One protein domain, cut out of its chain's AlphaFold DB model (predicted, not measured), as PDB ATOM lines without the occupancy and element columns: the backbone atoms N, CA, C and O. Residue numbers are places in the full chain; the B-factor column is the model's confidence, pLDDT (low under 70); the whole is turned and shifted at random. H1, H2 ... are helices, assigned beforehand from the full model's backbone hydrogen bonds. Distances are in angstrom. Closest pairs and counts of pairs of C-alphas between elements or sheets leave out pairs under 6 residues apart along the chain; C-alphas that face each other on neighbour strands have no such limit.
ATOM      1  N   MET A   2     161.483 152.451 194.997       75.62
ATOM      2  CA  MET A   2     161.073 153.215 196.196       75.62
ATOM      3  C   MET A   2     159.609 152.981 196.620       75.62
ATOM      4  O   MET A   2     159.340 152.720 197.787       75.62
ATOM      5  N   HIS A   3     158.681 152.962 195.658       78.44
ATOM      6  CA  HIS A   3     157.251 152.735 195.912       78.44
ATOM      7  C   HIS A   3     156.948 151.331 196.475       78.44
ATOM      8  O   HIS A   3     156.043 151.162 197.286       78.44
ATOM      9  N   LEU A   4     157.730 150.319 196.077       83.12
ATOM     10  CA  LEU A   4     157.587 148.949 196.577       83.12
ATOM     11  C   LEU A   4     158.055 148.859 198.034       83.12
ATOM     12  O   LEU A   4     157.351 148.312 198.874       83.12
ATOM     13  N   VAL A   5     159.215 149.450 198.339       84.75
ATOM     14  CA  VAL A   5     159.764 149.491 199.703       84.75
ATOM     15  C   VAL A   5     158.812 150.227 200.646       84.75
ATOM     16  O   VAL A   5     158.556 149.750 201.747       84.75
ATOM     17  N   GLN A   6     158.227 151.342 200.200       86.75
ATOM     18  CA  GLN A   6     157.223 152.075 200.974       86.75
ATOM     19  C   GLN A   6     155.989 151.221 201.279       86.75
ATOM     20  O   GLN A   6     155.561 151.182 202.430       86.75
ATOM     21  N   HIS A   7     155.448 150.495 200.295       88.19
ATOM     22  CA  HIS A   7     154.304 149.610 200.530       88.19
ATOM     23  C   HIS A   7     154.625 148.462 201.484       88.19
ATOM     24  O   HIS A   7     153.814 148.159 202.356       88.19
ATOM     25  N   VAL A   8     155.803 147.848 201.354       90.62
ATOM     26  CA  VAL A   8     156.228 146.756 202.239       90.62
ATOM     27  C   VAL A   8     156.395 147.255 203.673       90.62
ATOM     28  O   VAL A   8     155.869 146.640 204.596       90.62
ATOM     29  N   LEU A   9     157.057 148.400 203.867       90.12
ATOM     30  CA  LEU A   9     157.204 149.012 205.190       90.12
ATOM     31  C   LEU A   9     155.846 149.382 205.784       90.12
ATOM     32  O   LEU A   9     155.575 149.080 206.942       90.12
ATOM     33  N   GLN A  10     154.967 149.994 204.991       91.69
ATOM     34  CA  GLN A  10     153.632 150.353 205.448       91.69
ATOM     35  C   GLN A  10     152.831 149.115 205.865       91.69
ATOM     36  O   GLN A  10     152.240 149.113 206.942       91.69
ATOM     37  N   ALA A  11     152.850 148.049 205.060       91.75
ATOM     38  CA  ALA A  11     152.196 146.787 205.389       91.75
ATOM     39  C   ALA A  11     152.768 146.165 206.671       91.75
ATOM     40  O   ALA A  11     152.003 145.704 207.518       91.75
ATOM     41  N   PHE A  12     154.090 146.217 206.854       93.38
ATOM     42  CA  PHE A  12     154.751 145.760 208.072       93.38
ATOM     43  C   PHE A  12     154.252 146.521 209.307       93.38
ATOM     44  O   PHE A  12     153.764 145.891 210.244       93.38
ATOM     45  N   PHE A  13     154.290 147.860 209.292       95.38
ATOM     46  CA  PHE A  13     153.837 148.687 210.419       95.38
ATOM     47  C   PHE A  13     152.348 148.501 210.733       95.38
ATOM     48  O   PHE A  13     151.973 148.422 211.904       95.38
ATOM     49  N   LEU A  14     151.505 148.394 209.704       95.50
ATOM     50  CA  LEU A  14     150.080 148.109 209.873       95.50
ATOM     51  C   LEU A  14     149.853 146.731 210.508       95.50
ATOM     52  O   LEU A  14     149.048 146.616 211.428       95.50
ATOM     53  N   GLY A  15     150.579 145.708 210.052       94.38
ATOM     54  CA  GLY A  15     150.467 144.342 210.562       94.38
ATOM     55  C   GLY A  15     150.895 144.224 212.023       94.38
ATOM     56  O   GLY A  15     150.105 143.787 212.862       94.38
ATOM     57  N   ILE A  16     152.114 144.667 212.357       94.94
ATOM     58  CA  ILE A  16     152.615 144.584 213.740       94.94
ATOM     59  C   ILE A  16     151.772 145.435 214.693       94.94
ATOM     60  O   ILE A  16     151.501 145.025 215.819       94.94
ATOM     61  N   GLY A  17     151.317 146.603 214.235       95.88
ATOM     62  CA  GLY A  17     150.518 147.507 215.046       95.88
ATOM     63  C   GLY A  17     149.104 146.991 215.283       95.88
ATOM     64  O   GLY A  17     148.606 147.090 216.402       95.88
ATOM     65  N   GLY A  18     148.476 146.392 214.266       95.62
ATOM     66  CA  GLY A  18     147.185 145.715 214.401       95.62
ATOM     67  C   GLY A  18     147.254 144.539 215.370       95.62
ATOM     68  O   GLY A  18     146.455 144.470 216.305       95.62
ATOM     69  N   LEU A  19     148.263 143.673 215.219       95.50
ATOM     70  CA  LEU A  19     148.470 142.525 216.104       95.50
ATOM     71  C   LEU A  19     148.721 142.958 217.553       95.50
ATOM     72  O   LEU A  19     148.105 142.430 218.476       95.50
ATOM     73  N   PHE A  20     149.585 143.951 217.766       95.56
ATOM     74  CA  PHE A  20     149.849 144.469 219.104       95.56
ATOM     75  C   PHE A  20     148.600 145.069 219.744       95.56
ATOM     76  O   PHE A  20     148.307 144.765 220.898       95.56
ATOM     77  N   ARG A  21     147.839 145.887 219.001       95.25
ATOM     78  CA  ARG A  21     146.580 146.454 219.500       95.25
ATOM     79  C   ARG A  21     145.607 145.351 219.889       95.25
ATOM     80  O   ARG A  21     145.033 145.436 220.969       95.25
ATOM     81  N   PHE A  22     145.452 144.325 219.055       95.69
ATOM     82  CA  PHE A  22     144.605 143.180 219.370       95.69
ATOM     83  C   PHE A  22     145.024 142.526 220.691       95.69
ATOM     84  O   PHE A  22     144.220 142.475 221.619       95.69
ATOM     85  N   CYS A  23     146.290 142.115 220.815       94.56
ATOM     86  CA  CYS A  23     146.801 141.471 222.025       94.56
ATOM     87  C   CYS A  23     146.640 142.363 223.265       94.56
ATOM     88  O   CYS A  23     146.157 141.908 224.299       94.56
ATOM     89  N   PHE A  24     146.997 143.644 223.157       93.44
ATOM     90  CA  PHE A  24     146.885 144.605 224.249       93.44
ATOM     91  C   PHE A  24     145.437 144.766 224.724       93.44
ATOM     92  O   PHE A  24     145.170 144.733 225.923       93.44
ATOM     93  N   PHE A  25     144.482 144.883 223.801       94.00
ATOM     94  CA  PHE A  25     143.077 145.024 224.169       94.00
ATOM     95  C   PHE A  25     142.445 143.725 224.665       94.00
ATOM     96  O   PHE A  25     141.571 143.804 225.522       94.00
ATOM     97  N   GLN A  26     142.905 142.549 224.223       93.19
ATOM     98  CA  GLN A  26     142.478 141.291 224.842       93.19
ATOM     99  C   GLN A  26     142.932 141.209 226.301       93.19
ATOM    100  O   GLN A  26     142.132 140.864 227.168       93.19
ATOM    101  N   LEU A  27     144.174 141.605 226.599       91.50
ATOM    102  CA  LEU A  27     144.657 141.682 227.981       91.50
ATOM    103  C   LEU A  27     143.825 142.661 228.823       91.50
ATOM    104  O   LEU A  27     143.493 142.367 229.973       91.50
ATOM    105  N   LEU A  28     143.445 143.807 228.248       90.62
ATOM    106  CA  LEU A  28     142.589 144.775 228.934       90.62
ATOM    107  C   LEU A  28     141.155 144.276 229.132       90.62
ATOM    108  O   LEU A  28     140.618 144.485 230.211       90.62
ATOM    109  N   ASN A  29     140.557 143.595 228.153       90.75
ATOM    110  CA  ASN A  29     139.218 143.004 228.280       90.75
ATOM    111  C   ASN A  29     139.162 141.970 229.411       90.75
ATOM    112  O   ASN A  29     138.215 141.962 230.191       90.75
ATOM    113  N   VAL A  30     140.210 141.147 229.551       87.50
ATOM    114  CA  VAL A  30     140.343 140.210 230.681       87.50
ATOM    115  C   VAL A  30     140.402 140.950 232.023       87.50
ATOM    116  O   VAL A  30     139.959 140.419 233.037       87.50
ATOM    117  N   SER A  31     140.933 142.174 232.034       86.94
ATOM    118  CA  SER A  31     141.198 142.934 233.259       86.94
ATOM    119  C   SER A  31     140.075 143.907 233.660       86.94
ATOM    120  O   SER A  31     139.936 144.191 234.846       86.94
ATOM    121  N   PHE A  32     139.299 144.449 232.713       74.81
ATOM    122  CA  PHE A  32     138.435 145.627 232.932       74.81
ATOM    123  C   PHE A  32     137.051 145.547 232.263       74.81
ATOM    124  O   PHE A  32     136.511 146.579 231.862       74.81
ATOM    125  N   GLU A  33     136.472 144.346 232.173       70.62
ATOM    126  CA  GLU A  33     135.234 144.051 231.428       70.62
ATOM    127  C   GLU A  33     135.379 144.257 229.905       70.62
ATOM    128  O   GLU A  33     136.231 145.001 229.416       70.62
ATOM    129  N   ASP A  34     134.554 143.545 229.131       77.38
ATOM    130  CA  ASP A  34     134.655 143.401 227.671       77.38
ATOM    131  C   ASP A  34     134.310 144.689 226.896       77.38
ATOM    132  O   ASP A  34     133.284 144.799 226.224       77.38
ATOM    133  N   LYS A  35     135.183 145.692 226.987       85.62
ATOM    134  CA  LYS A  35     134.994 147.025 226.403       85.62
ATOM    135  C   LYS A  35     135.495 147.140 224.964       85.62
ATOM    136  O   LYS A  35     135.012 147.985 224.206       85.62
ATOM    137  N   TYR A  36     136.498 146.354 224.592       87.75
ATOM    138  CA  TYR A  36     137.164 146.424 223.292       87.75
ATOM    139  C   TYR A  36     136.750 145.257 222.393       87.75
ATOM    140  O   TYR A  36     136.410 144.181 222.883       87.75
ATOM    141  N   SER A  37     136.805 145.452 221.069       88.50
ATOM    142  CA  SER A  37     136.467 144.389 220.113       88.50
ATOM    143  C   SER A  37     137.341 143.149 220.339       88.50
ATOM    144  O   SER A  37     138.552 143.244 220.547       88.50
ATOM    145  N   LYS A  38     136.711 141.973 220.309       89.19
ATOM    146  CA  LYS A  38     137.386 140.669 220.376       89.19
ATOM    147  C   LYS A  38     137.721 140.105 219.001       89.19
ATOM    148  O   LYS A  38     138.420 139.101 218.907       89.19
ATOM    149  N   ASP A  39     137.271 140.768 217.944       91.00
ATOM    150  CA  ASP A  39     137.400 140.271 216.585       91.00
ATOM    151  C   ASP A  39     138.723 140.739 215.993       91.00
ATOM    152  O   ASP A  39     138.957 141.933 215.808       91.00
ATOM    153  N   LEU A  40     139.602 139.791 215.664       89.69
ATOM    154  CA  LEU A  40     140.878 140.094 215.011       89.69
ATOM    155  C   LEU A  40     140.670 140.842 213.683       89.69
ATOM    156  O   LEU A  40     141.466 141.716 213.340       89.69
ATOM    157  N   GLU A  41     139.579 140.547 212.974       90.25
ATOM    158  CA  GLU A  41     139.211 141.201 211.715       90.25
ATOM    159  C   GLU A  41     139.106 142.720 211.863       90.25
ATOM    160  O   GLU A  41     139.622 143.446 211.017       90.25
ATOM    161  N   TYR A  42     138.560 143.218 212.979       90.25
ATOM    162  CA  TYR A  42     138.505 144.656 213.250       90.25
ATOM    163  C   TYR A  42     139.901 145.293 213.280       90.25
ATOM    164  O   TYR A  42     140.078 146.423 212.831       90.25
ATOM    165  N   TYR A  43     140.900 144.584 213.809       91.12
ATOM    166  CA  TYR A  43     142.279 145.068 213.894       91.12
ATOM    167  C   TYR A  43     143.062 144.866 212.598       91.12
ATOM    168  O   TYR A  43     144.082 145.525 212.410       91.12
ATOM    169  N   TRP A  44     142.600 143.990 211.708       90.81
ATOM    170  CA  TRP A  44     143.231 143.725 210.416       90.81
ATOM    171  C   TRP A  44     142.615 144.529 209.265       90.81
ATOM    172  O   TRP A  44     143.259 144.715 208.227       90.81
ATOM    173  N   ASP A  45     141.396 145.042 209.448       88.56
ATOM    174  CA  ASP A  45     140.671 145.844 208.466       88.56
ATOM    175  C   ASP A  45     141.290 147.243 208.302       88.56
ATOM    176  O   ASP A  45     140.811 148.273 208.785       88.56
ATOM    177  N   ASN A  46     142.409 147.270 207.584       84.50
ATOM    178  CA  ASN A  46     143.125 148.483 207.216       84.50
ATOM    179  C   ASN A  46     142.465 149.228 206.044       84.50
ATOM    180  O   ASN A  46     142.899 150.334 205.711       84.50
ATOM    181  N   GLN A  47     141.450 148.634 205.407       86.19
ATOM    182  CA  GLN A  47     140.716 149.245 204.300       86.19
ATOM    183  C   GLN A  47     139.490 150.024 204.779       86.19
ATOM    184  O   GLN A  47     138.997 150.886 204.045       86.19
ATOM    185  N   ASN A  48     139.049 149.795 206.019       86.00
ATOM    186  CA  ASN A  48     137.996 150.581 206.632       86.00
ATOM    187  C   ASN A  48     138.350 152.068 206.692       86.00
ATOM    188  O   ASN A  48     139.305 152.485 207.355       86.00
ATOM    189  N   THR A  58     141.042 152.711 211.638       92.25
ATOM    190  CA  THR A  58     141.765 151.519 212.109       92.25
ATOM    191  C   THR A  58     143.208 151.500 211.603       92.25
ATOM    192  O   THR A  58     144.127 151.299 212.399       92.25
ATOM    193  N   SER A  59     143.422 151.783 210.316       93.69
ATOM    194  CA  SER A  59     144.755 151.792 209.704       93.69
ATOM    195  C   SER A  59     145.681 152.845 210.311       93.69
ATOM    196  O   SER A  59     146.838 152.543 210.595       93.69
ATOM    197  N   GLN A  60     145.187 154.053 210.592       94.19
ATOM    198  CA  GLN A  60     145.981 155.099 211.244       94.19
ATOM    199  C   GLN A  60     146.424 154.682 212.650       94.19
ATOM    200  O   GLN A  60     147.593 154.836 213.004       94.19
ATOM    201  N   LYS A  61     145.516 154.096 213.437       94.56
ATOM    202  CA  LYS A  61     145.837 153.593 214.780       94.56
ATOM    203  C   LYS A  61     146.825 152.433 214.740       94.56
ATOM    204  O   LYS A  61     147.724 152.378 215.573       94.56
ATOM    205  N   ASN A  62     146.665 151.514 213.788       95.75
ATOM    206  CA  ASN A  62     147.591 150.402 213.585       95.75
ATOM    207  C   ASN A  62     148.979 150.919 213.220       95.75
ATOM    208  O   ASN A  62     149.952 150.562 213.870       95.75
ATOM    209  N   PHE A  63     149.071 151.820 212.244       95.31
ATOM    210  CA  PHE A  63     150.347 152.390 211.830       95.31
ATOM    211  C   PHE A  63     151.051 153.110 212.987       95.31
ATOM    212  O   PHE A  63     152.233 152.876 213.229       95.31
ATOM    213  N   LEU A  64     150.312 153.918 213.757       95.19
ATOM    214  CA  LEU A  64     150.843 154.600 214.936       95.19
ATOM    215  C   LEU A  64     151.342 153.609 215.998       95.19
ATOM    216  O   LEU A  64     152.446 153.771 216.511       95.19
ATOM    217  N   ALA A  65     150.564 152.567 216.304       95.62
ATOM    218  CA  ALA A  65     150.985 151.525 217.238       95.62
ATOM    219  C   ALA A  65     152.258 150.813 216.750       95.62
ATOM    220  O   ALA A  65     153.189 150.621 217.529       95.62
ATOM    221  N   GLY A  66     152.340 150.494 215.455       95.56
ATOM    222  CA  GLY A  66     153.530 149.903 214.850       95.56
ATOM    223  C   GLY A  66     154.769 150.793 214.976       95.56
ATOM    224  O   GLY A  66     155.842 150.300 215.324       95.56
ATOM    225  N   LEU A  67     154.626 152.105 214.765       95.56
ATOM    226  CA  LEU A  67     155.716 153.065 214.966       95.56
ATOM    227  C   LEU A  67     156.181 153.116 216.425       95.56
ATOM    228  O   LEU A  67     157.384 153.098 216.677       95.56
ATOM    229  N   ILE A  68     155.252 153.141 217.386       95.75
ATOM    230  CA  ILE A  68     155.581 153.155 218.820       95.75
ATOM    231  C   ILE A  68     156.377 151.904 219.203       95.75
ATOM    232  O   ILE A  68     157.386 152.009 219.901       95.75
ATOM    233  N   ILE A  69     155.963 150.731 218.718       94.56
ATOM    234  CA  ILE A  69     156.663 149.463 218.955       94.56
ATOM    235  C   ILE A  69     158.072 149.519 218.376       94.56
ATOM    236  O   ILE A  69     159.036 149.199 219.066       94.56
ATOM    237  N   PHE A  70     158.206 149.967 217.130       94.38
ATOM    238  CA  PHE A  70     159.501 150.056 216.467       94.38
ATOM    239  C   PHE A  70     160.461 151.006 217.188       94.38
ATOM    240  O   PHE A  70     161.595 150.633 217.471       94.38
ATOM    241  N   ILE A  71     159.994 152.197 217.568       94.81
ATOM    242  CA  ILE A  71     160.783 153.157 218.351       94.81
ATOM    243  C   ILE A  71     161.183 152.548 219.702       94.81
ATOM    244  O   ILE A  71     162.331 152.678 220.126       94.81
ATOM    245  N   SER A  72     160.266 151.836 220.357       94.06
ATOM    246  CA  SER A  72     160.538 151.151 221.625       94.06
ATOM    247  C   SER A  72     161.615 150.073 221.471       94.06
ATOM    248  O   SER A  72     162.502 149.973 222.318       94.06
ATOM    249  N   PHE A  73     161.604 149.318 220.367       92.88
ATOM    250  CA  PHE A  73     162.668 148.370 220.031       92.88
ATOM    251  C   PHE A  73     164.014 149.058 219.802       92.88
ATOM    252  O   PHE A  73     165.018 148.579 220.319       92.88
ATOM    253  N   LEU A  74     164.053 150.192 219.095       93.69
ATOM    254  CA  LEU A  74     165.296 150.950 218.905       93.69
ATOM    255  C   LEU A  74     165.893 151.410 220.240       93.69
ATOM    256  O   LEU A  74     167.095 151.270 220.462       93.69
ATOM    257  N   PHE A  75     165.061 151.919 221.154       94.62
ATOM    258  CA  PHE A  75     165.513 152.289 222.496       94.62
ATOM    259  C   PHE A  75     165.998 151.083 223.304       94.62
ATOM    260  O   PHE A  75     166.989 151.197 224.024       94.62
ATOM    261  N   LEU A  76     165.323 149.938 223.185       94.12
ATOM    262  CA  LEU A  76     165.724 148.702 223.853       94.12
ATOM    263  C   LEU A  76     167.091 148.218 223.356       94.12
ATOM    264  O   LEU A  76     167.957 147.928 224.173       94.12
ATOM    265  N   ILE A  77     167.295 148.186 222.036       94.00
ATOM    266  CA  ILE A  77     168.570 147.810 221.413       94.00
ATOM    267  C   ILE A  77     169.674 148.750 221.884       94.00
ATOM    268  O   ILE A  77     170.668 148.283 222.428       94.00
ATOM    269  N   LYS A  78     169.460 150.069 221.794       92.50
ATOM    270  CA  LYS A  78     170.435 151.056 222.270       92.50
ATOM    271  C   LYS A  78     170.808 150.828 223.735       92.50
ATOM    272  O   LYS A  78     171.975 150.873 224.085       92.50
ATOM    273  N   LYS A  79     169.825 150.548 224.594       92.12
ATOM    274  CA  LYS A  79     170.071 150.268 226.015       92.12
ATOM    275  C   LYS A  79     170.890 148.989 226.239       92.12
ATOM    276  O   LYS A  79     171.599 148.907 227.236       92.12
ATOM    277  N   ILE A  80     170.750 147.991 225.369       91.88
ATOM    278  CA  ILE A  80     171.511 146.736 225.434       91.88
ATOM    279  C   ILE A  80     172.936 146.936 224.896       91.88
ATOM    280  O   ILE A  80     173.868 146.353 225.442       91.88
ATOM    281  N   GLU A  81     173.105 147.752 223.855       83.00
ATOM    282  CA  GLU A  81     174.391 147.986 223.184       83.00
ATOM    283  C   GLU A  81     175.282 149.036 223.881       83.00
ATOM    284  O   GLU A  81     176.503 148.919 223.790       83.00
ATOM    285  N   GLY A  82     174.703 149.997 224.620       57.09
ATOM    286  CA  GLY A  82     175.419 151.056 225.356       57.09
ATOM    287  C   GLY A  82     175.282 152.436 224.724       57.09
ATOM    288  O   GLY A  82     176.138 152.786 223.885       57.09
TER     289      GLY A  82
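Overview. This is residues 2 to 48 and 58 to 82 of the 82 residues of an uncharacterized protein of Flavobacterium hibernum (UniProt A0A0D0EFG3). Two long helices, H1 and H3, cross nearly at right angles as a lopsided X: H1 is crossed near its middle, H3 nearer its beginning. After H1 the chain folds back, and the short helix H2 packs on the middle of H1; residues 2 to 9 of H1 and residues 71 to 82, of which 71 to 81 belong to H3, stick out as free arms. The printed part has 72 residues with three named helices, in the order H1, H2, H3, and no named strand; the class is all helix. The whole is loose, with a radius of gyration of the C-alphas of 14.3 A, and flat, spanning 40 by 34 by 13 A.

Arrangement. The longest helix, H1, residues 2 to 32, touches H3, residues 58 to 81, with 31 pairs of C-alphas within 8 A. Their closest C-alphas, those of Gly 17 and Gly 66, are 3.9 A apart. The lines of H1 and H3 are about perpendicular, at 88 degrees. H1 touches H3 with residues 10 to 21 alone, and H3 touches H1 with residues 59 to 69 alone. H1 also touches H2, residues 40 to 44, with residues 15 to 22 of H1 alone; their closest C-alphas, those of Gly 18 and Tyr 43, are 5.0 A apart. H2 and H3 only just touch, with 3 pairs of C-alphas within 8 A, and H3 does so with residues 58 to 62 alone; the closest C-alphas are those of Tyr 43 and Thr 58, 6.7 A apart. In H1, H2 and H3 every O i to N i+4 pair is within hydrogen-bond range.

Along the chain. H1 has 31 residues, from C-alpha 2 at (161.073, 153.215, 196.196) to C-alpha 32 at (138.435, 145.627, 232.932), 43.8 A from first to last C-alpha. H3 has 24 residues and measures 34.6 A, from C-alpha 58 at (141.765, 151.519, 212.109) to C-alpha 81 at (174.391, 147.986, 223.184). H2 has 5 residues and measures 6.3 A, from Leu 40 to Trp 44.

Size, cuts and confidence. The two C-alphas farthest apart are those of Met 2 and Glu 33, at 44.6 A. Without the stretches that stand free, the body has 52 residues and spans 32 by 23 by 12 A. The link from H1 to H2, 7 residues, is short. The link from H2 to H3 runs across the cut: residues 49 to 57 are not printed, and C-alphas 48 and 58 are 6.7 A apart. The mean pLDDT of the printed part is 90.3, and residue 82, the chain's last, is the one printed residue under 70.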